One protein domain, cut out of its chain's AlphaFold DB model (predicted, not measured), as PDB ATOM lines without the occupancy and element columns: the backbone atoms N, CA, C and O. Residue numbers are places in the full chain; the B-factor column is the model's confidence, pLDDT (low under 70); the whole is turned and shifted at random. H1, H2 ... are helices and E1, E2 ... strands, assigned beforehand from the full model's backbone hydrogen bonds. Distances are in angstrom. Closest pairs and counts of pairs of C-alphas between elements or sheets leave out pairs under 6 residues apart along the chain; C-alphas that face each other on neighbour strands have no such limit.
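This is residues 107 to 276 of the 292 residues of an uncharacterized protein of Blastocatellia bacterium (UniProt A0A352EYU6). What shape do these coordinates make? They make a sandwich of two strongly twisted sheets only partly face to face: a large sheet of E4, E3, E6, E7 and E8, curled like part of a barrel, and a small sheet of E1, E2 and E5 partly closing its open side. The length runs from the link between E2 and E3 to the link between E7 and E8. What is it built of? The printed part has 170 residues, with two named helices and eight named strands in the order E1 E2 E3 H1 E4 E5 H2 E6 E7 E8; of the 89 residues in named elements strands hold 80, the class is mostly strand, and both sheets are antiparallel. It is compact, with a radius of gyration of the C-alphas of 17.0 A, and spans 60 by 30 by 29 A, only just a rod.

How does the small sheet begin? E1, residues 107 to 114, and E2, residues 131 to 138, form an antiparallel hairpin, with N 110 and O 134 2.8 A apart. E5, residues 203 to 208, is antiparallel to E2, with N 133 and O 206 2.8 A apart. How does the large sheet run? E3, residues 149 to 159, pairs with E4, residues 182 to 184, where N 150 and O 183 are 2.8 A apart, and with E6, residues 225 to 236, where N 153 and O 233 are 2.9 A apart. E7, residues 239 to 257, and E8, residues 263 to 275, follow E6 in a meander, each strand the antiparallel neighbour of the one before; N 230 and O 247 are 2.9 A apart, N 250 and O 270 2.8 A. Where do the sheets come closest? The closest C-alphas of E1 and E7, those of Ile 107 and Gly 242, are 5.2 A apart; those of E4 and E5, Val 184 and Phe 204, are 6.6 A apart. Where are the helices? H1, residues 163 to 167, only grazes the large sheet with residues 165 to 167; 0 of 1 O i to N i+4 pairs and 1 of 2 O i to N i+3 pairs are within hydrogen-bond range. H2, residues 217 to 220, too short for an O i to N i+4 pair, is on that sheet at a height of 7.2 A.

Where does E1 begin? C-alpha 107 is at (17.697, 13.505, -4.115), and E1 bends by 54 degrees at residue 110. Which strands are long? E7 measures 48.7 A and bends by 73 degrees at residue 242; E8 measures 38.3 A, E6 35.7 A and E3 29.4 A. Where does E8 end? C-alpha 275 is at (9.044, 9.544, -3.441).

How large is it? The C-alphas farthest apart, those of Ser 141 and Gly 260, are 60.8 A apart. Is it continuous? The printed part has no cut; the links E1 to E2, H1 to E4 and E4 to E5 are long. Where is confidence low? Residues 171 to 180 are under 70, while the mean pLDDT of the printed part is 91.7.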
ATOM      1  N   ILE A 107      18.128  13.208  -5.478       97.75
ATOM      2  CA  ILE A 107      17.697  13.505  -4.115       97.75
ATOM      3  C   ILE A 107      16.852  12.356  -3.577       97.75
ATOM      4  O   ILE A 107      15.916  11.885  -4.222       97.75
ATOM      5  N   LYS A 108      17.140  11.951  -2.342       97.88
ATOM      6  CA  LYS A 108      16.403  10.907  -1.631       97.88
ATOM      7  C   LYS A 108      15.948  11.380  -0.261       97.88
ATOM      8  O   LYS A 108      16.612  12.174   0.403       97.88
ATOM      9  N   LEU A 109      14.810  10.850   0.161       98.12
ATOM     10  CA  LEU A 109      14.324  10.966   1.526       98.12
ATOM     11  C   LEU A 109      15.025   9.912   2.387       98.12
ATOM     12  O   LEU A 109      14.942   8.723   2.086       98.12
ATOM     13  N   ILE A 110      15.714  10.347   3.437       98.12
ATOM     14  CA  ILE A 110      16.432   9.466   4.368       98.12
ATOM     15  C   ILE A 110      15.589   9.161   5.601       98.12
ATOM     16  O   ILE A 110      15.578   8.034   6.082       98.12
ATOM     17  N   GLU A 111      14.886  10.167   6.111       97.56
ATOM     18  CA  GLU A 111      14.149  10.077   7.368       97.56
ATOM     19  C   GLU A 111      12.929  10.994   7.318       97.56
ATOM     20  O   GLU A 111      12.979  12.064   6.710       97.56
ATOM     21  N   VAL A 112      11.852  10.595   7.993       97.44
ATOM     22  CA  VAL A 112      10.730  11.477   8.321       97.44
ATOM     23  C   VAL A 112      10.608  11.544   9.835       97.44
ATOM     24  O   VAL A 112      10.352  10.528  10.480       97.44
ATOM     25  N   GLY A 113      10.763  12.741  10.387       96.19
ATOM     26  CA  GLY A 113      10.519  13.020  11.795       96.19
ATOM     27  C   GLY A 113       9.196  13.749  12.005       96.19
ATOM     28  O   GLY A 113       8.693  14.436  11.115       96.19
ATOM     29  N   GLN A 114       8.627  13.608  13.201       95.25
ATOM     30  CA  GLN A 114       7.423  14.330  13.621       95.25
ATOM     31  C   GLN A 114       7.793  15.426  14.622       95.25
ATOM     32  O   GLN A 114       8.715  15.264  15.424       95.25
ATOM     33  N   GLY A 115       7.050  16.530  14.611       90.81
ATOM     34  CA  GLY A 115       7.140  17.561  15.638       90.81
ATOM     35  C   GLY A 115       6.626  17.056  16.971       90.81
ATOM     36  O   GLY A 115       5.445  16.737  17.112       90.81
ATOM     37  N   ASN A 116       7.519  17.015  17.958       89.19
ATOM     38  CA  ASN A 116       7.178  16.686  19.330       89.19
ATOM     39  C   ASN A 116       7.339  17.926  20.215       89.19
ATOM     40  O   ASN A 116       8.449  18.306  20.575       89.19
ATOM     41  N   ASP A 117       6.217  18.551  20.552       90.31
ATOM     42  CA  ASP A 117       6.155  19.648  21.511       90.31
ATOM     43  C   ASP A 117       5.579  19.121  22.824       90.31
ATOM     44  O   ASP A 117       4.409  18.733  22.901       90.31
ATOM     45  N   ARG A 118       6.409  19.108  23.870       89.62
ATOM     46  CA  ARG A 118       6.013  18.627  25.198       89.62
ATOM     47  C   ARG A 118       4.883  19.461  25.799       89.62
ATOM     48  O   ARG A 118       4.079  18.932  26.562       89.62
ATOM     49  N   ASP A 119       4.805  20.737  25.435       91.44
ATOM     50  CA  ASP A 119       3.819  21.666  25.976       91.44
ATOM     51  C   ASP A 119       2.583  21.792  25.061       91.44
ATOM     52  O   ASP A 119       1.731  22.671  25.260       91.44
ATOM     53  N   PHE A 120       2.454  20.895  24.073       93.25
ATOM     54  CA  PHE A 120       1.400  20.930  23.069       93.25
ATOM     55  C   PHE A 120       0.005  20.897  23.696       93.25
ATOM     56  O   PHE A 120      -0.394  19.933  24.351       93.25
ATOM     57  N   GLY A 121      -0.766  21.957  23.455       93.75
ATOM     58  CA  GLY A 121      -2.144  22.072  23.928       93.75
ATOM     59  C   GLY A 121      -2.288  22.313  25.427       93.75
ATOM     60  O   GLY A 121      -3.415  22.419  25.901       93.75
ATOM     61  N   LEU A 122      -1.197  22.457  26.190       93.81
ATOM     62  CA  LEU A 122      -1.281  22.755  27.626       93.81
ATOM     63  C   LEU A 122      -1.762  24.188  27.893       93.81
ATOM     64  O   LEU A 122      -2.429  24.443  28.893       93.81
ATOM     65  N   LYS A 123      -1.453  25.125  26.987       92.75
ATOM     66  CA  LYS A 123      -1.756  26.562  27.132       92.75
ATOM     67  C   LYS A 123      -3.047  27.012  26.439       92.75
ATOM     68  O   LYS A 123      -3.388  28.187  26.515       92.75
ATOM     69  N   GLY A 124      -3.762  26.105  25.775       94.12
ATOM     70  CA  GLY A 124      -5.008  26.413  25.075       94.12
ATOM     71  C   GLY A 124      -5.205  25.579  23.809       94.12
ATOM     72  O   GLY A 124      -4.395  24.690  23.527       94.12
ATOM     73  N   PRO A 125      -6.280  25.852  23.051       94.25
ATOM     74  CA  PRO A 125      -6.540  25.182  21.789       94.25
ATOM     75  C   PRO A 125      -5.449  25.448  20.754       94.25
ATOM     76  O   PRO A 125      -5.000  26.581  20.597       94.25
ATOM     77  N   ILE A 126      -5.041  24.409  20.029       94.56
ATOM     78  CA  ILE A 126      -3.939  24.501  19.066       94.56
ATOM     79  C   ILE A 126      -4.089  23.475  17.942       94.56
ATOM     80  O   ILE A 126      -4.608  22.372  18.137       94.56
ATOM     81  N   THR A 127      -3.585  23.835  16.769       92.62
ATOM     82  CA  THR A 127      -3.338  22.935  15.644       92.62
ATOM     83  C   THR A 127      -1.836  22.679  15.502       92.62
ATOM     84  O   THR A 127      -1.044  23.609  15.637       92.62
ATOM     85  N   GLY A 128      -1.498  21.398  15.311       83.38
ATOM     86  CA  GLY A 128      -0.198  20.734  15.447       83.38
ATOM     87  C   GLY A 128       0.988  21.323  14.697       83.38
ATOM     88  O   GLY A 128       0.885  22.281  13.954       83.38
ATOM     89  N   TRP A 129       2.151  20.706  14.894       81.56
ATOM     90  CA  TRP A 129       3.421  21.189  14.349       81.56
ATOM     91  C   TRP A 129       3.823  20.539  13.026       81.56
ATOM     92  O   TRP A 129       4.652  21.100  12.324       81.56
ATOM     93  N   GLY A 130       3.223  19.398  12.665       90.75
ATOM     94  CA  GLY A 130       3.607  18.618  11.490       90.75
ATOM     95  C   GLY A 130       4.905  17.844  11.727       90.75
ATOM     96  O   GLY A 130       5.033  17.159  12.741       90.75
ATOM     97  N   GLY A 131       5.870  17.947  10.817       95.06
ATOM     98  CA  GLY A 131       7.146  17.238  10.915       95.06
ATOM     99  C   GLY A 131       8.205  17.752   9.945       95.06
ATOM    100  O   GLY A 131       8.118  18.867   9.432       95.06
ATOM    101  N   TYR A 132       9.211  16.924   9.685       96.00
ATOM    102  CA  TYR A 132      10.271  17.209   8.724       96.00
ATOM    103  C   TYR A 132      10.675  15.958   7.939       96.00
ATOM    104  O   TYR A 132      10.563  14.836   8.432       96.00
ATOM    105  N   GLY A 133      11.179  16.150   6.724       97.50
ATOM    106  CA  GLY A 133      11.915  15.144   5.966       97.50
ATOM    107  C   GLY A 133      13.404  15.479   5.949       97.50
ATOM    108  O   GLY A 133      13.777  16.596   5.602       97.50
ATOM    109  N   VAL A 134      14.271  14.531   6.302       98.00
ATOM    110  CA  VAL A 134      15.715  14.669   6.068       98.00
ATOM    111  C   VAL A 134      15.999  14.202   4.652       98.00
ATOM    112  O   VAL A 134      15.816  13.030   4.321       98.00
ATOM    113  N   MET A 135      16.443  15.132   3.820       98.50
ATOM    114  CA  MET A 135      16.755  14.894   2.420       98.50
ATOM    115  C   MET A 135      18.264  14.765   2.247       98.50
ATOM    116  O   MET A 135      19.017  15.495   2.889       98.50
ATOM    117  N   GLU A 136      18.712  13.877   1.366       98.50
ATOM    118  CA  GLU A 136      20.112  13.759   0.951       98.50
ATOM    119  C   GLU A 136      20.207  13.949  -0.562       98.50
ATOM    120  O   GLU A 136      19.450  13.329  -1.308       98.50
ATOM    121  N   VAL A 137      21.122  14.809  -1.008       98.25
ATOM    122  CA  VAL A 137      21.374  15.096  -2.425       98.25
ATOM    123  C   VAL A 137      22.656  14.421  -2.897       98.25
ATOM    124  O   VAL A 137      23.605  14.257  -2.131       98.25
ATOM    125  N   SER A 138      22.712  14.038  -4.168       97.25
ATOM    126  CA  SER A 138      23.884  13.357  -4.717       97.25
ATOM    127  C   SER A 138      24.045  13.559  -6.224       97.25
ATOM    128  O   SER A 138      23.183  14.095  -6.934       97.25
ATOM    129  N   ASP A 139      25.204  13.133  -6.718       95.00
ATOM    130  CA  ASP A 139      25.473  12.946  -8.135       95.00
ATOM    131  C   ASP A 139      26.416  11.746  -8.364       95.00
ATOM    132  O   ASP A 139      27.040  11.268  -7.409       95.00
ATOM    133  N   PRO A 140      26.553  11.259  -9.614       93.88
ATOM    134  CA  PRO A 140      27.479  10.174  -9.946       93.88
ATOM    135  C   PRO A 140      28.959  10.480  -9.688       93.88
ATOM    136  O   PRO A 140      29.764   9.556  -9.632       93.88
ATOM    137  N   SER A 141      29.337  11.754  -9.556       93.12
ATOM    138  CA  SER A 141      30.720  12.157  -9.281       93.12
ATOM    139  C   SER A 141      31.085  12.077  -7.794       93.12
ATOM    140  O   SER A 141      32.263  12.166  -7.453       93.12
ATOM    141  N   GLY A 142      30.100  11.906  -6.904       94.00
ATOM    142  CA  GLY A 142      30.310  11.891  -5.454       94.00
ATOM    143  C   GLY A 142      30.667  13.266  -4.880       94.00
ATOM    144  O   GLY A 142      31.268  13.354  -3.806       94.00
ATOM    145  N   ARG A 143      30.329  14.348  -5.589       94.75
ATOM    146  CA  ARG A 143      30.645  15.716  -5.169       94.75
ATOM    147  C   ARG A 143      29.949  16.077  -3.849       94.75
ATOM    148  O   ARG A 143      28.840  15.629  -3.553       94.75
ATOM    149  N   LYS A 144      30.598  16.948  -3.067       96.88
ATOM    150  CA  LYS A 144      29.972  17.631  -1.927       96.88
ATOM    151  C   LYS A 144      29.141  18.826  -2.389       96.88
ATOM    152  O   LYS A 144      29.634  19.696  -3.107       96.88
ATOM    153  N   TRP A 145      27.905  18.868  -1.921       97.50
ATOM    154  CA  TRP A 145      26.876  19.840  -2.263       97.50
ATOM    155  C   TRP A 145      26.576  20.817  -1.124       97.50
ATOM    156  O   TRP A 145      25.699  21.662  -1.281       97.50
ATOM    157  N   ASP A 146      27.293  20.747  -0.001       98.06
ATOM    158  CA  ASP A 146      27.134  21.675   1.124       98.06
ATOM    159  C   ASP A 146      27.229  23.146   0.665       98.06
ATOM    160  O   ASP A 146      28.079  23.513  -0.146       98.06
ATOM    161  N   GLY A 147      26.318  23.990   1.153       96.88
ATOM    162  CA  GLY A 147      26.143  25.382   0.728       96.88
ATOM    163  C   GLY A 147      25.238  25.581  -0.496       96.88
ATOM    164  O   GLY A 147      24.856  26.715  -0.789       96.88
ATOM    165  N   THR A 148      24.850  24.511  -1.199       96.94
ATOM    166  CA  THR A 148      23.945  24.605  -2.360       96.94
ATOM    167  C   THR A 148      22.538  24.990  -1.921       96.94
ATOM    168  O   THR A 148      22.005  24.428  -0.963       96.94
ATOM    169  N   LYS A 149      21.919  25.930  -2.646       96.31
ATOM    170  CA  LYS A 149      20.533  26.352  -2.420       96.31
ATOM    171  C   LYS A 149      19.575  25.502  -3.244       96.31
ATOM    172  O   LYS A 149      19.644  25.502  -4.472       96.31
ATOM    173  N   ILE A 150      18.671  24.817  -2.561       96.19
ATOM    174  CA  ILE A 150      17.597  24.022  -3.153       96.19
ATOM    175  C   ILE A 150      16.277  24.738  -2.895       96.19
ATOM    176  O   ILE A 150      16.007  25.155  -1.775       96.19
ATOM    177  N   HIS A 151      15.449  24.876  -3.922       94.50
ATOM    178  CA  HIS A 151      14.129  25.485  -3.814       94.50
ATOM    179  C   HIS A 151      13.052  24.431  -4.008       94.50
ATOM    180  O   HIS A 151      13.102  23.683  -4.988       94.50
ATOM    181  N   GLU A 152      12.048  24.413  -3.141       93.56
ATOM    182  CA  GLU A 152      10.859  23.593  -3.364       93.56
ATOM    183  C   GLU A 152       9.766  24.315  -4.149       93.56
ATOM    184  O   GLU A 152       9.633  25.545  -4.152       93.56
ATOM    185  N   VAL A 153       8.931  23.505  -4.784       91.31
ATOM    186  CA  VAL A 153       7.647  23.902  -5.347       91.31
ATOM    187  C   VAL A 153       6.611  22.898  -4.870       91.31
ATOM    188  O   VAL A 153       6.782  21.701  -5.100       91.31
ATOM    189  N   LEU A 154       5.550  23.393  -4.232       92.62
ATOM    190  CA  LEU A 154       4.418  22.599  -3.765       92.62
ATOM    191  C   LEU A 154       3.185  22.836  -4.641       92.62
ATOM    192  O   LEU A 154       2.906  23.963  -5.056       92.62
ATOM    193  N   ALA A 155       2.426  21.774  -4.889       92.12
ATOM    194  CA  ALA A 155       1.126  21.808  -5.543       92.12
ATOM    195  C   ALA A 155       0.110  21.006  -4.723       92.12
ATOM    196  O   ALA A 155       0.405  19.903  -4.269       92.12
ATOM    197  N   ASN A 156      -1.096  21.544  -4.525       93.38
ATOM    198  CA  ASN A 156      -2.161  20.809  -3.844       93.38
ATOM    199  C   ASN A 156      -2.701  19.692  -4.750       93.38
ATOM    200  O   ASN A 156      -3.076  19.952  -5.891       93.38
ATOM    201  N   VAL A 157      -2.740  18.465  -4.228       95.44
ATOM    202  CA  VAL A 157      -3.275  17.279  -4.921       95.44
ATOM    203  C   VAL A 157      -4.626  16.873  -4.336       95.44
ATOM    204  O   VAL A 157      -5.538  16.495  -5.067       95.44
ATOM    205  N   LYS A 158      -4.759  16.945  -3.008       96.38
ATOM    206  CA  LYS A 158      -5.967  16.566  -2.270       96.38
ATOM    207  C   LYS A 158      -6.117  17.464  -1.050       96.38
ATOM    208  O   LYS A 158      -5.128  17.765  -0.387       96.38
ATOM    209  N   ASN A 159      -7.345  17.846  -0.714       95.56
ATOM    210  CA  ASN A 159      -7.664  18.544   0.530       95.56
ATOM    211  C   ASN A 159      -9.071  18.150   1.002       95.56
ATOM    212  O   ASN A 159     -10.050  18.452   0.328       95.56
ATOM    213  N   THR A 160      -9.174  17.494   2.159       96.81
ATOM    214  CA  THR A 160     -10.458  17.179   2.819       96.81
ATOM    215  C   THR A 160     -10.701  18.015   4.082       96.81
ATOM    216  O   THR A 160     -11.702  17.828   4.778       96.81
ATOM    217  N   CYS A 161      -9.796  18.948   4.382       93.75
ATOM    218  CA  CYS A 161      -9.833  19.845   5.537       93.75
ATOM    219  C   CYS A 161     -10.586  21.157   5.262       93.75
ATOM    220  O   CYS A 161     -10.454  22.093   6.047       93.75
ATOM    221  N   ASP A 162     -11.331  21.234   4.156       92.50
ATOM    222  CA  ASP A 162     -12.023  22.432   3.662       92.50
ATOM    223  C   ASP A 162     -11.070  23.640   3.534       92.50
ATOM    224  O   ASP A 162      -9.865  23.472   3.300       92.50
ATOM    225  N   ASP A 163     -11.596  24.860   3.669       89.75
ATOM    226  CA  ASP A 163     -10.828  26.108   3.576       89.75
ATOM    227  C   ASP A 163      -9.601  26.154   4.504       89.75
ATOM    228  O   ASP A 163      -8.547  26.606   4.061       89.75
ATOM    229  N   PRO A 164      -9.640  25.658   5.761       85.31
ATOM    230  CA  PRO A 164      -8.435  25.602   6.584       85.31
ATOM    231  C   PRO A 164      -7.260  24.860   5.930       85.31
ATOM    232  O   PRO A 164      -6.111  25.257   6.116       85.31
ATOM    233  N   GLY A 165      -7.522  23.813   5.144       81.94
ATOM    234  CA  GLY A 165      -6.479  23.012   4.499       81.94
ATOM    235  C   GLY A 165      -5.801  23.665   3.296       81.94
ATOM    236  O   GLY A 165      -4.748  23.189   2.871       81.94
ATOM    237  N   THR A 166      -6.345  24.754   2.741       81.81
ATOM    238  CA  THR A 166      -5.844  25.326   1.474       81.81
ATOM    239  C   THR A 166      -4.419  25.858   1.585       81.81
ATOM    240  O   THR A 166      -3.690  25.893   0.595       81.81
ATOM    241  N   ASN A 167      -3.996  26.240   2.791       81.88
ATOM    242  CA  ASN A 167      -2.672  26.808   3.028       81.88
ATOM    243  C   ASN A 167      -1.596  25.755   3.329       81.88
ATOM    244  O   ASN A 167      -0.416  26.098   3.320       81.88
ATOM    245  N   ALA A 168      -1.959  24.484   3.541       85.19
ATOM    246  CA  ALA A 168      -0.990  23.436   3.876       85.19
ATOM    247  C   ALA A 168       0.000  23.139   2.734       85.19
ATOM    248  O   ALA A 168       1.142  22.785   2.994       85.19
ATOM    249  N   CYS A 169      -0.414  23.333   1.475       88.50
ATOM    250  CA  CYS A 169       0.468  23.214   0.305       88.50
ATOM    251  C   CYS A 169       0.966  24.568  -0.209       88.50
ATOM    252  O   CYS A 169       1.419  24.666  -1.348       88.50
ATOM    253  N   SER A 170       0.802  25.638   0.571       77.44
ATOM    254  CA  SER A 170       1.242  26.956   0.139       77.44
ATOM    255  C   SER A 170       2.703  27.160   0.524       77.44
ATOM    256  O   SER A 170       3.059  27.094   1.695       77.44
ATOM    257  N   ASN A 171       3.541  27.522  -0.447       64.06
ATOM    258  CA  ASN A 171       4.876  28.065  -0.177       64.06
ATOM    259  C   ASN A 171       4.801  29.465   0.491       64.06
ATOM    260  O   ASN A 171       5.778  30.194   0.525       64.06
ATOM    261  N   LYS A 172       3.642  29.913   0.999       55.97
ATOM    262  CA  LYS A 172       3.400  31.313   1.404       55.97
ATOM    263  C   LYS A 172       4.029  31.714   2.745       55.97
ATOM    264  O   LYS A 172       3.752  32.798   3.256       55.97
ATOM    265  N   ASN A 173       4.924  30.906   3.300       43.56
ATOM    266  CA  ASN A 173       5.629  31.220   4.538       43.56
ATOM    267  C   ASN A 173       6.831  32.153   4.302       43.56
ATOM    268  O   ASN A 173       7.946  31.784   4.645       43.56
ATOM    269  N   ALA A 174       6.624  33.341   3.718       36.38
ATOM    270  CA  ALA A 174       7.486  34.521   3.907       36.38
ATOM    271  C   ALA A 174       7.025  35.689   3.021       36.38
ATOM    272  O   ALA A 174       7.597  35.881   1.963       36.38
ATOM    273  N   GLY A 175       6.018  36.461   3.455       38.84
ATOM    274  CA  GLY A 175       5.832  37.900   3.155       38.84
ATOM    275  C   GLY A 175       5.860  38.425   1.707       38.84
ATOM    276  O   GLY A 175       5.710  39.625   1.520       38.84
ATOM    277  N   ASP A 176       6.047  37.573   0.709       47.00
ATOM    278  CA  ASP A 176       6.342  37.921  -0.671       47.00
ATOM    279  C   ASP A 176       5.805  36.777  -1.537       47.00
ATOM    280  O   ASP A 176       6.110  35.602  -1.301       47.00
ATOM    281  N   ASP A 177       5.017  37.092  -2.564       47.94
ATOM    282  CA  ASP A 177       4.329  36.112  -3.425       47.94
ATOM    283  C   ASP A 177       5.292  35.238  -4.270       47.94
ATOM    284  O   ASP A 177       4.882  34.495  -5.164       47.94
ATOM    285  N   ARG A 178       6.600  35.313  -3.986       45.75
ATOM    286  CA  ARG A 178       7.707  34.588  -4.623       45.75
ATOM    287  C   ARG A 178       8.496  33.682  -3.678       45.75
ATOM    288  O   ARG A 178       9.450  33.051  -4.140       45.75
ATOM    289  N   ALA A 179       8.155  33.612  -2.391       50.06
ATOM    290  CA  ALA A 179       8.931  32.860  -1.410       50.06
ATOM    291  C   ALA A 179       8.811  31.338  -1.610       50.06
ATOM    292  O   ALA A 179       8.057  30.653  -0.942       50.06
ATOM    293  N   LYS A 180       9.569  30.770  -2.547       64.06
ATOM    294  CA  LYS A 180       9.861  29.331  -2.546       64.06
ATOM    295  C   LYS A 180      10.685  29.028  -1.295       64.06
ATOM    296  O   LYS A 180      11.710  29.693  -1.096       64.06
ATOM    297  N   SER A 181      10.295  28.042  -0.483       83.00
ATOM    298  CA  SER A 181      11.141  27.641   0.644       83.00
ATOM    299  C   SER A 181      12.497  27.218   0.090       83.00
ATOM    300  O   SER A 181      12.600  26.444  -0.867       83.00
ATOM    301  N   THR A 182      13.537  27.857   0.614       91.94
ATOM    302  CA  THR A 182      14.909  27.680   0.155       91.94
ATOM    303  C   THR A 182      15.679  26.979   1.253       91.94
ATOM    304  O   THR A 182      15.778  27.489   2.366       91.94
ATOM    305  N   PHE A 183      16.243  25.829   0.922       95.00
ATOM    306  CA  PHE A 183      17.070  25.024   1.804       95.00
ATOM    307  C   PHE A 183      18.530  25.203   1.422       95.00
ATOM    308  O   PHE A 183      18.858  25.307   0.239       95.00
ATOM    309  N   VAL A 184      19.412  25.209   2.414       96.38
ATOM    310  CA  VAL A 184      20.857  25.201   2.196       96.38
ATOM    311  C   VAL A 184      21.382  23.841   2.628       96.38
ATOM    312  O   VAL A 184      21.259  23.456   3.789       96.38
ATOM    313  N   VAL A 185      21.950  23.102   1.681       98.00
ATOM    314  CA  VAL A 185      22.542  21.783   1.937       98.00
ATOM    315  C   VAL A 185      23.690  21.919   2.938       98.00
ATOM    316  O   VAL A 185      24.455  22.879   2.887       98.00
ATOM    317  N   GLY A 186      23.816  20.973   3.860       97.75
ATOM    318  CA  GLY A 186      24.846  20.978   4.895       97.75
ATOM    319  C   GLY A 186      24.529  21.861   6.098       97.75
ATOM    320  O   GLY A 186      25.284  21.841   7.068       97.75
ATOM    321  N   GLN A 187      23.441  22.638   6.073       97.06
ATOM    322  CA  GLN A 187      23.124  23.577   7.145       97.06
ATOM    323  C   GLN A 187      22.244  22.946   8.232       97.06
ATOM    324  O   GLN A 187      21.353  22.143   7.959       97.06
ATOM    325  N   GLN A 188      22.485  23.355   9.479       96.25
ATOM    326  CA  GLN A 188      21.584  23.114  10.604       96.25
ATOM    327  C   GLN A 188      20.294  23.935  10.443       96.25
ATOM    328  O   GLN A 188      20.341  25.067   9.957       96.25
ATOM    329  N   TYR A 189      19.160  23.408  10.902       94.00
ATOM    330  CA  TYR A 189      17.868  24.096  10.822       94.00
ATOM    331  C   TYR A 189      17.179  24.155  12.192       94.00
ATOM    332  O   TYR A 189      17.211  23.181  12.939       94.00
ATOM    333  N   ASP A 190      16.545  25.281  12.533       92.19
ATOM    334  CA  ASP A 190      15.703  25.394  13.732       92.19
ATOM    335  C   ASP A 190      14.261  25.011  13.390       92.19
ATOM    336  O   ASP A 190      13.595  25.693  12.608       92.19
ATOM    337  N   PHE A 191      13.762  23.920  13.972       88.88
ATOM    338  CA  PHE A 191      12.414  23.429  13.718       88.88
ATOM    339  C   PHE A 191      11.376  24.247  14.493       88.88
ATOM    340  O   PHE A 191      10.747  23.772  15.435       88.88
ATOM    341  N   LEU A 192      11.209  25.507  14.088       86.56
ATOM    342  CA  LEU A 192      10.223  26.444  14.634       86.56
ATOM    343  C   LEU A 192      10.341  26.634  16.160       86.56
ATOM    344  O   LEU A 192       9.331  26.811  16.847       86.56
ATOM    345  N   GLY A 193      11.564  26.584  16.696       87.00
ATOM    346  CA  GLY A 193      11.839  26.671  18.128       87.00
ATOM    347  C   GLY A 193      11.549  25.394  18.925       87.00
ATOM    348  O   GLY A 193      11.673  25.421  20.148       87.00
ATOM    349  N   LEU A 194      11.174  24.287  18.272       85.50
ATOM    350  CA  LEU A 194      10.996  22.980  18.924       85.50
ATOM    351  C   LEU A 194      12.319  22.234  19.128       85.50
ATOM    352  O   LEU A 194      12.377  21.272  19.891       85.50
ATOM    353  N   GLY A 195      13.381  22.664  18.450       90.38
ATOM    354  CA  GLY A 195      14.697  22.052  18.537       90.38
ATOM    355  C   GLY A 195      15.498  22.233  17.258       90.38
ATOM    356  O   GLY A 195      14.971  22.609  16.211       90.38
ATOM    357  N   GLN A 196      16.793  21.943  17.347       95.31
ATOM    358  CA  GLN A 196      17.682  22.006  16.197       95.31
ATOM    359  C   GLN A 196      17.727  20.660  15.473       95.31
ATOM    360  O   GLN A 196      18.018  19.629  16.080       95.31
ATOM    361  N   LEU A 197      17.497  20.687  14.164       94.25
ATOM    362  CA  LEU A 197      17.756  19.568  13.267       94.25
ATOM    363  C   LEU A 197      19.232  19.620  12.856       94.25
ATOM    364  O   LEU A 197      19.691  20.675  12.405       94.25
ATOM    365  N   PRO A 198      20.003  18.536  13.057       95.56
ATOM    366  CA  PRO A 198      21.451  18.562  12.905       95.56
ATOM    367  C   PRO A 198      21.873  18.829  11.457       95.56
ATOM    368  O   PRO A 198      21.249  18.355  10.510       95.56
ATOM    369  N   ALA A 199      22.988  19.544  11.300       96.94
ATOM    370  CA  ALA A 199      23.685  19.637  10.022       96.94
ATOM    371  C   ALA A 199      24.178  18.251   9.573       96.94
ATOM    372  O   ALA A 199      24.537  17.407  10.398       96.94
ATOM    373  N   GLY A 200      24.253  18.026   8.264       97.44
ATOM    374  CA  GLY A 200      24.786  16.788   7.706       97.44
ATOM    375  C   GLY A 200      25.303  16.988   6.291       97.44
ATOM    376  O   GLY A 200      24.674  17.684   5.501       97.44
ATOM    377  N   ALA A 201      26.437  16.362   5.973       98.00
ATOM    378  CA  ALA A 201      27.035  16.455   4.646       98.00
ATOM    379  C   ALA A 201      26.037  16.003   3.575       98.00
ATOM    380  O   ALA A 201      25.445  14.930   3.704       98.00
ATOM    381  N   ASN A 202      25.867  16.815   2.532       98.12
ATOM    382  CA  ASN A 202      24.916  16.568   1.448       98.12
ATOM    383  C   ASN A 202      23.457  16.424   1.909       98.12
ATOM    384  O   ASN A 202      22.635  15.879   1.174       98.12
ATOM    385  N   ARG A 203      23.110  16.910   3.106       98.44
ATOM    386  CA  ARG A 203      21.761  16.787   3.667       98.44
ATOM    387  C   ARG A 203      21.123  18.132   3.941       98.44
ATOM    388  O   ARG A 203      21.807  19.112   4.205       98.44
ATOM    389  N   PHE A 204      19.800  18.168   3.910       98.06
ATOM    390  CA  PHE A 204      19.024  19.295   4.415       98.06
ATOM    391  C   PHE A 204      17.722  18.808   5.049       98.06
ATOM    392  O   PHE A 204      17.239  17.716   4.746       98.06
ATOM    393  N   SER A 205      17.158  19.627   5.932       97.06
ATOM    394  CA  SER A 205      15.861  19.366   6.552       97.06
ATOM    395  C   SER A 205      14.766  20.140   5.837       97.06
ATOM    396  O   SER A 205      14.811  21.363   5.747       97.06
ATOM    397  N   ASP A 206      13.779  19.405   5.350       96.25
ATOM    398  CA  ASP A 206      12.600  19.926   4.687       96.25
ATOM    399  C   ASP A 206      11.408  19.914   5.648       96.25
ATOM    400  O   ASP A 206      10.901  18.849   6.007       96.25
ATOM    401  N   VAL A 207      11.010  21.092   6.122       93.69
ATOM    402  CA  VAL A 207      10.059  21.246   7.224       93.69
ATOM    403  C   VAL A 207       8.638  21.457   6.714       93.69
ATOM    404  O   VAL A 207       8.356  22.420   6.010       93.69
ATOM    405  N   HIS A 208       7.726  20.602   7.178       93.25
ATOM    406  CA  HIS A 208       6.307  20.591   6.825       93.25
ATOM    407  C   HIS A 208       5.470  20.823   8.069       93.25
ATOM    408  O   HIS A 208       5.160  19.885   8.807       93.25
ATOM    409  N   ALA A 209       5.109  22.081   8.311       90.19
ATOM    410  CA  ALA A 209       4.385  22.487   9.506       90.19
ATOM    411  C   ALA A 209       3.042  23.143   9.177       90.19
ATOM    412  O   ALA A 209       2.952  23.995   8.296       90.19
ATOM    413  N   PHE A 210       2.007  22.782   9.938       89.62
ATOM    414  CA  PHE A 210       0.656  23.334   9.809       89.62
ATOM    415  C   PHE A 210       0.165  23.829  11.176       89.62
ATOM    416  O   PHE A 210      -0.604  23.153  11.851       89.62
ATOM    417  N   VAL A 211       0.660  24.994  11.603       89.12
ATOM    418  CA  VAL A 211       0.489  25.491  12.977       89.12
ATOM    419  C   VAL A 211      -0.544  26.611  13.046       89.12
ATOM    420  O   VAL A 211      -0.387  27.647  12.402       89.12
ATOM    421  N   ASP A 212      -1.526  26.467  13.937       91.19
ATOM    422  CA  ASP A 212      -2.332  27.588  14.435       91.19
ATOM    423  C   ASP A 212      -2.400  27.522  15.964       91.19
ATOM    424  O   ASP A 212      -3.014  26.623  16.537       91.19
ATOM    425  N   LYS A 213      -1.758  28.484  16.636       89.81
ATOM    426  CA  LYS A 213      -1.667  28.545  18.106       89.81
ATOM    427  C   LYS A 213      -2.934  29.063  18.791       89.81
ATOM    428  O   LYS A 213      -2.950  29.156  20.013       89.81
ATOM    429  N   ARG A 214      -3.948  29.483  18.030       90.62
ATOM    430  CA  ARG A 214      -5.164  30.114  18.563       90.62
ATOM    431  C   ARG A 214      -6.372  29.192  18.523       90.62
ATOM    432  O   ARG A 214      -7.350  29.460  19.217       90.62
ATOM    433  N   LEU A 215      -6.346  28.156  17.686       93.69
ATOM    434  CA  LEU A 215      -7.502  27.295  17.471       93.69
ATOM    435  C   LEU A 215      -7.113  25.867  17.097       93.69
ATOM    436  O   LEU A 215      -6.072  25.608  16.492       93.69
ATOM    437  N   SER A 216      -8.017  24.939  17.403       95.94
ATOM    438  CA  SER A 216      -8.013  23.596  16.834       95.94
ATOM    439  C   SER A 216      -8.883  23.577  15.577       95.94
ATOM    440  O   SER A 216     -10.106  23.702  15.661       95.94
ATOM    441  N   VAL A 217      -8.248  23.435  14.411       94.94
ATOM    442  CA  VAL A 217      -8.907  23.534  13.098       94.94
ATOM    443  C   VAL A 217     -10.035  22.521  12.973       94.94
ATOM    444  O   VAL A 217     -11.130  22.884  12.558       94.94
ATOM    445  N   LEU A 218      -9.794  21.279  13.385       96.69
ATOM    446  CA  LEU A 218     -10.779  20.210  13.247       96.69
ATOM    447  C   LEU A 218     -12.007  20.396  14.138       96.69
ATOM    448  O   LEU A 218     -13.115  20.119  13.694       96.69
ATOM    449  N   HIS A 219     -11.838  20.948  15.342       96.94
ATOM    450  CA  HIS A 219     -12.978  21.289  16.198       96.94
ATOM    451  C   HIS A 219     -13.763  22.483  15.648       96.94
ATOM    452  O   HIS A 219     -14.976  22.536  15.795       96.94
ATOM    453  N   LYS A 220     -13.089  23.432  14.983       95.00
ATOM    454  CA  LYS A 220     -13.756  24.567  14.331       95.00
ATOM    455  C   LYS A 220     -14.660  24.121  13.176       95.00
ATOM    456  O   LYS A 220     -15.695  24.742  12.965       95.00
ATOM    457  N   ILE A 221     -14.260  23.091  12.429       95.56
ATOM    458  CA  ILE A 221     -15.019  22.566  11.279       95.56
ATOM    459  C   ILE A 221     -15.829  21.303  11.604       95.56
ATOM    460  O   ILE A 221     -16.313  20.652  10.686       95.56
ATOM    461  N   ASP A 222     -15.949  20.947  12.886       96.69
ATOM    462  CA  ASP A 222     -16.684  19.771  13.374       96.69
ATOM    463  C   ASP A 222     -16.333  18.452  12.646       96.69
ATOM    464  O   ASP A 222     -17.193  17.670  12.241       96.69
ATOM    465  N   LYS A 223     -15.031  18.196  12.447       97.75
ATOM    466  CA  LYS A 223     -14.515  16.946  11.858       97.75
ATOM    467  C   LYS A 223     -13.606  16.212  12.836       97.75
ATOM    468  O   LYS A 223     -12.838  16.821  13.570       97.75
ATOM    469  N   GLN A 224     -13.629  14.881  12.796       98.25
ATOM    470  CA  GLN A 224     -12.711  14.052  13.591       98.25
ATOM    471  C   GLN A 224     -11.332  13.909  12.942       98.25
ATOM    472  O   GLN A 224     -10.314  13.826  13.630       98.25
ATOM    473  N   SER A 225     -11.280  13.905  11.613       98.06
ATOM    474  CA  SER A 225     -10.039  13.834  10.854       98.06
ATOM    475  C   SER A 225     -10.176  14.524   9.505       98.06
ATOM    476  O   SER A 225     -11.278  14.704   8.981       98.06
ATOM    477  N   CYS A 226      -9.040  14.921   8.944       97.75
ATOM    478  CA  CYS A 226      -8.942  15.346   7.558       97.75
ATOM    479  C   CYS A 226      -7.529  15.091   7.025       97.75
ATOM    480  O   CYS A 226      -6.607  14.765   7.775       97.75
ATOM    481  N   GLU A 227      -7.369  15.215   5.715       97.25
ATOM    482  CA  GLU A 227      -6.143  14.908   4.998       97.25
ATOM    483  C   GLU A 227      -5.866  15.986   3.951       97.25
ATOM    484  O   GLU A 227      -6.763  16.383   3.200       97.25
ATOM    485  N   VAL A 228      -4.611  16.415   3.864       96.81
ATOM    486  CA  VAL A 228      -4.114  17.222   2.746       96.81
ATOM    487  C   VAL A 228      -2.948  16.497   2.096       96.81
ATOM    488  O   VAL A 228      -2.045  16.047   2.795       96.81
ATOM    489  N   GLN A 229      -2.943  16.404   0.769       97.25
ATOM    490  CA  GLN A 229      -1.795  15.922   0.010       97.25
ATOM    491  C   GLN A 229      -1.214  17.037  -0.847       97.25
ATOM    492  O   GLN A 229      -1.946  17.724  -1.568       97.25
ATOM    493  N   CYS A 230       0.105  17.167  -0.794       96.31
ATOM    494  CA  CYS A 230       0.869  18.091  -1.609       96.31
ATOM    495  C   CYS A 230       1.878  17.313  -2.449       96.31
ATOM    496  O   CYS A 230       2.620  16.480  -1.930       96.31
ATOM    497  N   GLU A 231       1.927  17.602  -3.740       95.75
ATOM    498  CA  GLU A 231       3.032  17.192  -4.591       95.75
ATOM    499  C   GLU A 231       4.159  18.207  -4.454       95.75
ATOM    500  O   GLU A 231       3.933  19.412  -4.548       95.75
ATOM    501  N   GLN A 232       5.364  17.711  -4.213       96.06
ATOM    502  CA  GLN A 232       6.560  18.508  -4.031       96.06
ATOM    503  C   GLN A 232       7.581  18.165  -5.099       96.06
ATOM    504  O   GLN A 232       7.874  16.998  -5.356       96.06
ATOM    505  N   THR A 233       8.170  19.207  -5.666       95.44
ATOM    506  CA  THR A 233       9.290  19.094  -6.595       95.44
ATOM    507  C   THR A 233      10.430  19.985  -6.117       95.44
ATOM    508  O   THR A 233      10.191  21.029  -5.502       95.44
ATOM    509  N   TYR A 234      11.670  19.590  -6.400       95.88
ATOM    510  CA  TYR A 234      12.850  20.378  -6.053       95.88
ATOM    511  C   TYR A 234      13.527  20.946  -7.285       95.88
ATOM    512  O   TYR A 234      13.620  20.307  -8.334       95.88
ATOM    513  N   THR A 235      14.030  22.167  -7.135       95.00
ATOM    514  CA  THR A 235      14.779  22.873  -8.165       95.00
ATOM    515  C   THR A 235      16.080  23.438  -7.610       95.00
ATOM    516  O   THR A 235      16.148  23.870  -6.464       95.00
ATOM    517  N   CYS A 236      17.115  23.454  -8.440       95.56
ATOM    518  CA  CYS A 236      18.392  24.109  -8.184       95.56
ATOM    519  C   CYS A 236      18.727  24.964  -9.408       95.56
ATOM    520  O   CYS A 236      18.603  24.497 -10.539       95.56
ATOM    521  N   GLU A 237      19.050  26.243  -9.196       93.25
ATOM    522  CA  GLU A 237      19.239  27.225 -10.283       93.25
ATOM    523  C   GLU A 237      18.087  27.219 -11.317       93.25
ATOM    524  O   GLU A 237      18.291  27.342 -12.523       93.25
ATOM    525  N   GLY A 238      16.849  27.014 -10.851       90.19
ATOM    526  CA  GLY A 238      15.658  26.933 -11.704       90.19
ATOM    527  C   GLY A 238      15.476  25.612 -12.463       90.19
ATOM    528  O   GLY A 238      14.461  25.443 -13.136       90.19
ATOM    529  N   ARG A 239      16.402  24.654 -12.338       92.69
ATOM    530  CA  ARG A 239      16.312  23.328 -12.962       92.69
ATOM    531  C   ARG A 239      15.783  22.300 -11.972       92.69
ATOM    532  O   ARG A 239      16.306  22.181 -10.867       92.69
ATOM    533  N   ARG A 240      14.763  21.544 -12.378       93.94
ATOM    534  CA  ARG A 240      14.240  20.411 -11.606       93.94
ATOM    535  C   ARG A 240      15.245  19.254 -11.582       93.94
ATOM    536  O   ARG A 240      15.897  19.003 -12.596       93.94
ATOM    537  N   PHE A 241      15.345  18.557 -10.453       94.69
ATOM    538  CA  PHE A 241      16.183  17.364 -10.291       94.69
ATOM    539  C   PHE A 241      15.528  16.350  -9.340       94.69
ATOM    540  O   PHE A 241      14.682  16.724  -8.527       94.69
ATOM    541  N   GLY A 242      15.919  15.079  -9.468       95.12
ATOM    542  CA  GLY A 242      15.357  13.960  -8.707       95.12
ATOM    543  C   GLY A 242      13.866  13.674  -8.944       95.12
ATOM    544  O   GLY A 242      13.253  14.220  -9.872       95.12
ATOM    545  N   PRO A 243      13.285  12.768  -8.135       96.44
ATOM    546  CA  PRO A 243      11.873  12.416  -8.213       96.44
ATOM    547  C   PRO A 243      10.974  13.515  -7.629       96.44
ATOM    548  O   PRO A 243      11.417  14.387  -6.881       96.44
ATOM    549  N   ASP A 244       9.681  13.425  -7.939       96.31
ATOM    550  CA  ASP A 244       8.656  14.156  -7.190       96.31
ATOM    551  C   ASP A 244       8.387  13.449  -5.865       96.31
ATOM    552  O   ASP A 244       8.539  12.231  -5.755       96.31
ATOM    553  N   PHE A 245       7.938  14.194  -4.867       97.50
ATOM    554  CA  PHE A 245       7.519  13.650  -3.583       97.50
ATOM    555  C   PHE A 245       6.037  13.925  -3.354       97.50
ATOM    556  O   PHE A 245       5.511  14.955  -3.767       97.50
ATOM    557  N   LEU A 246       5.358  13.003  -2.681       97.69
ATOM    558  CA  LEU A 246       4.018  13.214  -2.153       97.69
ATOM    559  C   LEU A 246       4.125  13.394  -0.641       97.69
ATOM    560  O   LEU A 246       4.586  12.497   0.065       97.69
ATOM    561  N   ILE A 247       3.704  14.554  -0.154       97.56
ATOM    562  CA  ILE A 247       3.579  14.851   1.271       97.56
ATOM    563  C   ILE A 247       2.117  14.671   1.642       97.56
ATOM    564  O   ILE A 247       1.245  15.233   0.983       97.56
ATOM    565  N   THR A 248       1.845  13.920   2.701       97.62
ATOM    566  CA  THR A 248       0.495  13.786   3.252       97.62
ATOM    567  C   THR A 248       0.471  14.330   4.667       97.62
ATOM    568  O   THR A 248       1.189  13.840   5.534       97.62
ATOM    569  N   TYR A 249      -0.384  15.315   4.900       96.81
ATOM    570  CA  TYR A 249      -0.742  15.815   6.217       96.81
ATOM    571  C   TYR A 249      -1.981  15.068   6.690       96.81
ATOM    572  O   TYR A 249      -3.062  15.245   6.125       96.81
ATOM    573  N   LEU A 250      -1.838  14.251   7.728       97.31
ATOM    574  CA  LEU A 250      -2.956  13.611   8.404       97.31
ATOM    575  C   LEU A 250      -3.283  14.396   9.670       97.31
ATOM    576  O   LEU A 250      -2.484  14.444  10.608       97.31
ATOM    577  N   MET A 251      -4.463  15.010   9.696       97.50
ATOM    578  CA  MET A 251      -4.929  15.790  10.835       97.50
ATOM    579  C   MET A 251      -5.963  14.997  11.628       97.50
ATOM    580  O   MET A 251      -6.906  14.453  11.050       97.50
ATOM    581  N   THR A 252      -5.821  14.966  12.951       98.00
ATOM    582  CA  THR A 252      -6.759  14.284  13.856       98.00
ATOM    583  C   THR A 252      -7.165  15.180  15.017       98.00
ATOM    584  O   THR A 252      -6.343  15.884  15.611       98.00
ATOM    585  N   ALA A 253      -8.462  15.205  15.314       97.94
ATOM    586  CA  ALA A 253      -8.993  15.913  16.462       97.94
ATOM    587  C   ALA A 253      -8.615  15.150  17.735       97.94
ATOM    588  O   ALA A 253      -8.521  13.924  17.756       97.94
ATOM    589  N   GLY A 254      -8.381  15.881  18.813       97.38
ATOM    590  CA  GLY A 254      -8.171  15.302  20.125       97.38
ATOM    591  C   GLY A 254      -8.301  16.338  21.223       97.38
ATOM    592  O   GLY A 254      -8.659  17.491  20.994       97.38
ATOM    593  N   SER A 255      -7.955  15.937  22.435       97.38
ATOM    594  CA  SER A 255      -8.034  16.807  23.600       97.38
ATOM    595  C   SER A 255      -6.829  16.619  24.508       97.38
ATOM    596  O   SER A 255      -6.306  15.511  24.629       97.38
ATOM    597  N   VAL A 256      -6.398  17.691  25.166       96.44
ATOM    598  CA  VAL A 256      -5.315  17.665  26.159       96.44
ATOM    599  C   VAL A 256      -5.873  18.121  27.512       96.44
ATOM    600  O   VAL A 256      -6.537  19.159  27.554       96.44
ATOM    601  N   PRO A 257      -5.655  17.377  28.613       96.81
ATOM    602  CA  PRO A 257      -6.105  17.791  29.941       96.81
ATOM    603  C   PRO A 257      -5.505  19.140  30.348       96.81
ATOM    604  O   PRO A 257      -4.335  19.410  30.074       96.81
ATOM    605  N   ARG A 258      -6.281  19.977  31.043       95.44
ATOM    606  CA  ARG A 258      -5.779  21.249  31.586       95.44
ATOM    607  C   ARG A 258      -5.408  21.116  33.056       95.44
ATOM    608  O   ARG A 258      -6.105  20.449  33.822       95.44
ATOM    609  N   SER A 259      -4.377  21.850  33.472       89.94
ATOM    610  CA  SER A 259      -4.131  22.083  34.897       89.94
ATOM    611  C   SER A 259      -5.313  22.868  35.480       89.94
ATOM    612  O   SER A 259      -5.643  23.942  34.980       89.94
ATOM    613  N   GLY A 260      -6.005  22.302  36.471       92.19
ATOM    614  CA  GLY A 260      -7.241  22.869  37.033       92.19
ATOM    615  C   GLY A 260      -8.546  22.315  36.445       92.19
ATOM    616  O   GLY A 260      -9.617  22.816  36.776       92.19
ATOM    617  N   GLY A 261      -8.479  21.279  35.604       94.69
ATOM    618  CA  GLY A 261      -9.652  20.548  35.123       94.69
ATOM    619  C   GLY A 261     -10.162  20.978  33.742       94.69
ATOM    620  O   GLY A 261      -9.869  22.063  33.222       94.69
ATOM    621  N   GLY A 262     -10.935  20.073  33.137       96.38
ATOM    622  CA  GLY A 262     -11.393  20.172  31.753       96.38
ATOM    623  C   GLY A 262     -10.309  19.817  30.732       96.38
ATOM    624  O   GLY A 262      -9.257  19.267  31.072       96.38
ATOM    625  N   PHE A 263     -10.569  20.151  29.468       97.38
ATOM    626  CA  PHE A 263      -9.704  19.804  28.342       97.38
ATOM    627  C   PHE A 263      -9.571  20.963  27.350       97.38
ATOM    628  O   PHE A 263     -10.518  21.715  27.132       97.38
ATOM    629  N   ASN A 264      -8.400  21.087  26.731       97.50
ATOM    630  CA  ASN A 264      -8.186  21.917  25.552       97.50
ATOM    631  C   ASN A 264      -8.394  21.072  24.295       97.50
ATOM    632  O   ASN A 264      -7.793  20.006  24.160       97.50
ATOM    633  N   ALA A 265      -9.213  21.565  23.371       97.69
ATOM    634  CA  ALA A 265      -9.368  20.990  22.040       97.69
ATOM    635  C   ALA A 265      -8.070  21.149  21.237       97.69
ATOM    636  O   ALA A 265      -7.527  22.249  21.151       97.69
ATOM    637  N   VAL A 266      -7.581  20.077  20.623       97.69
ATOM    638  CA  VAL A 266      -6.371  20.109  19.795       97.69
ATOM    639  C   VAL A 266      -6.588  19.427  18.454       97.69
ATOM    640  O   VAL A 266      -7.367  18.487  18.328       97.69
ATOM    641  N   THR A 267      -5.861  19.882  17.440       97.56
ATOM    642  CA  THR A 267      -5.702  19.162  16.175       97.56
ATOM    643  C   THR A 267      -4.261  18.709  16.080       97.56
ATOM    644  O   THR A 267      -3.363  19.541  16.020       97.56
ATOM    645  N   ARG A 268      -4.012  17.403  16.077       96.69
ATOM    646  CA  ARG A 268      -2.675  16.850  15.844       96.69
ATOM    647  C   ARG A 268      -2.444  16.755  14.345       96.69
ATOM    648  O   ARG A 268      -3.375  16.455  13.608       96.69
ATOM    649  N   VAL A 269      -1.218  17.022  13.912       96.19
ATOM    650  CA  VAL A 269      -0.819  16.946  12.505       96.19
ATOM    651  C   VAL A 269       0.343  15.973  12.434       96.19
ATOM    652  O   VAL A 269       1.392  16.246  13.010       96.19
ATOM    653  N   ALA A 270       0.131  14.847  11.764       96.38
ATOM    654  CA  ALA A 270       1.182  13.914  11.395       96.38
ATOM    655  C   ALA A 270       1.513  14.098   9.916       96.38
ATOM    656  O   ALA A 270       0.624  14.402   9.116       96.38
ATOM    657  N   ILE A 271       2.774  13.890   9.550       96.69
ATOM    658  CA  ILE A 271       3.194  13.924   8.151       96.69
ATOM    659  C   ILE A 271       3.696  12.564   7.684       96.69
ATOM    660  O   ILE A 271       4.362  11.838   8.423       96.69
ATOM    661  N   THR A 272       3.442  12.251   6.424       97.75
ATOM    662  CA  THR A 272       4.222  11.267   5.678       97.75
ATOM    663  C   THR A 272       4.792  11.928   4.440       97.75
ATOM    664  O   THR A 272       4.247  12.908   3.927       97.75
ATOM    665  N   LYS A 273       5.914  11.395   3.966       97.75
ATOM    666  CA  LYS A 273       6.539  11.834   2.729       97.75
ATOM    667  C   LYS A 273       7.070  10.622   1.993       97.75
ATOM    668  O   LYS A 273       7.736   9.783   2.594       97.75
ATOM    669  N   THR A 274       6.766  10.519   0.710       97.75
ATOM    670  CA  THR A 274       7.203   9.398  -0.125       97.75
ATOM    671  C   THR A 274       7.652   9.906  -1.483       97.75
ATOM    672  O   THR A 274       7.084  10.855  -2.018       97.75
ATOM    673  N   ALA A 275       8.695   9.295  -2.048       97.06
ATOM    674  CA  ALA A 275       9.044   9.544  -3.441       97.06
ATOM    675  C   ALA A 275       7.946   8.952  -4.334       97.06
ATOM    676  O   ALA A 275       7.566   7.789  -4.170       97.06
ATOM    677  N   LYS A 276       7.438   9.740  -5.281       95.81
ATOM    678  CA  LYS A 276       6.601   9.227  -6.362       95.81
ATOM    679  C   LYS A 276       7.504   8.391  -7.260       95.81
ATOM    680  O   LYS A 276       8.587   8.832  -7.646       95.81
TER     681      LYS A 276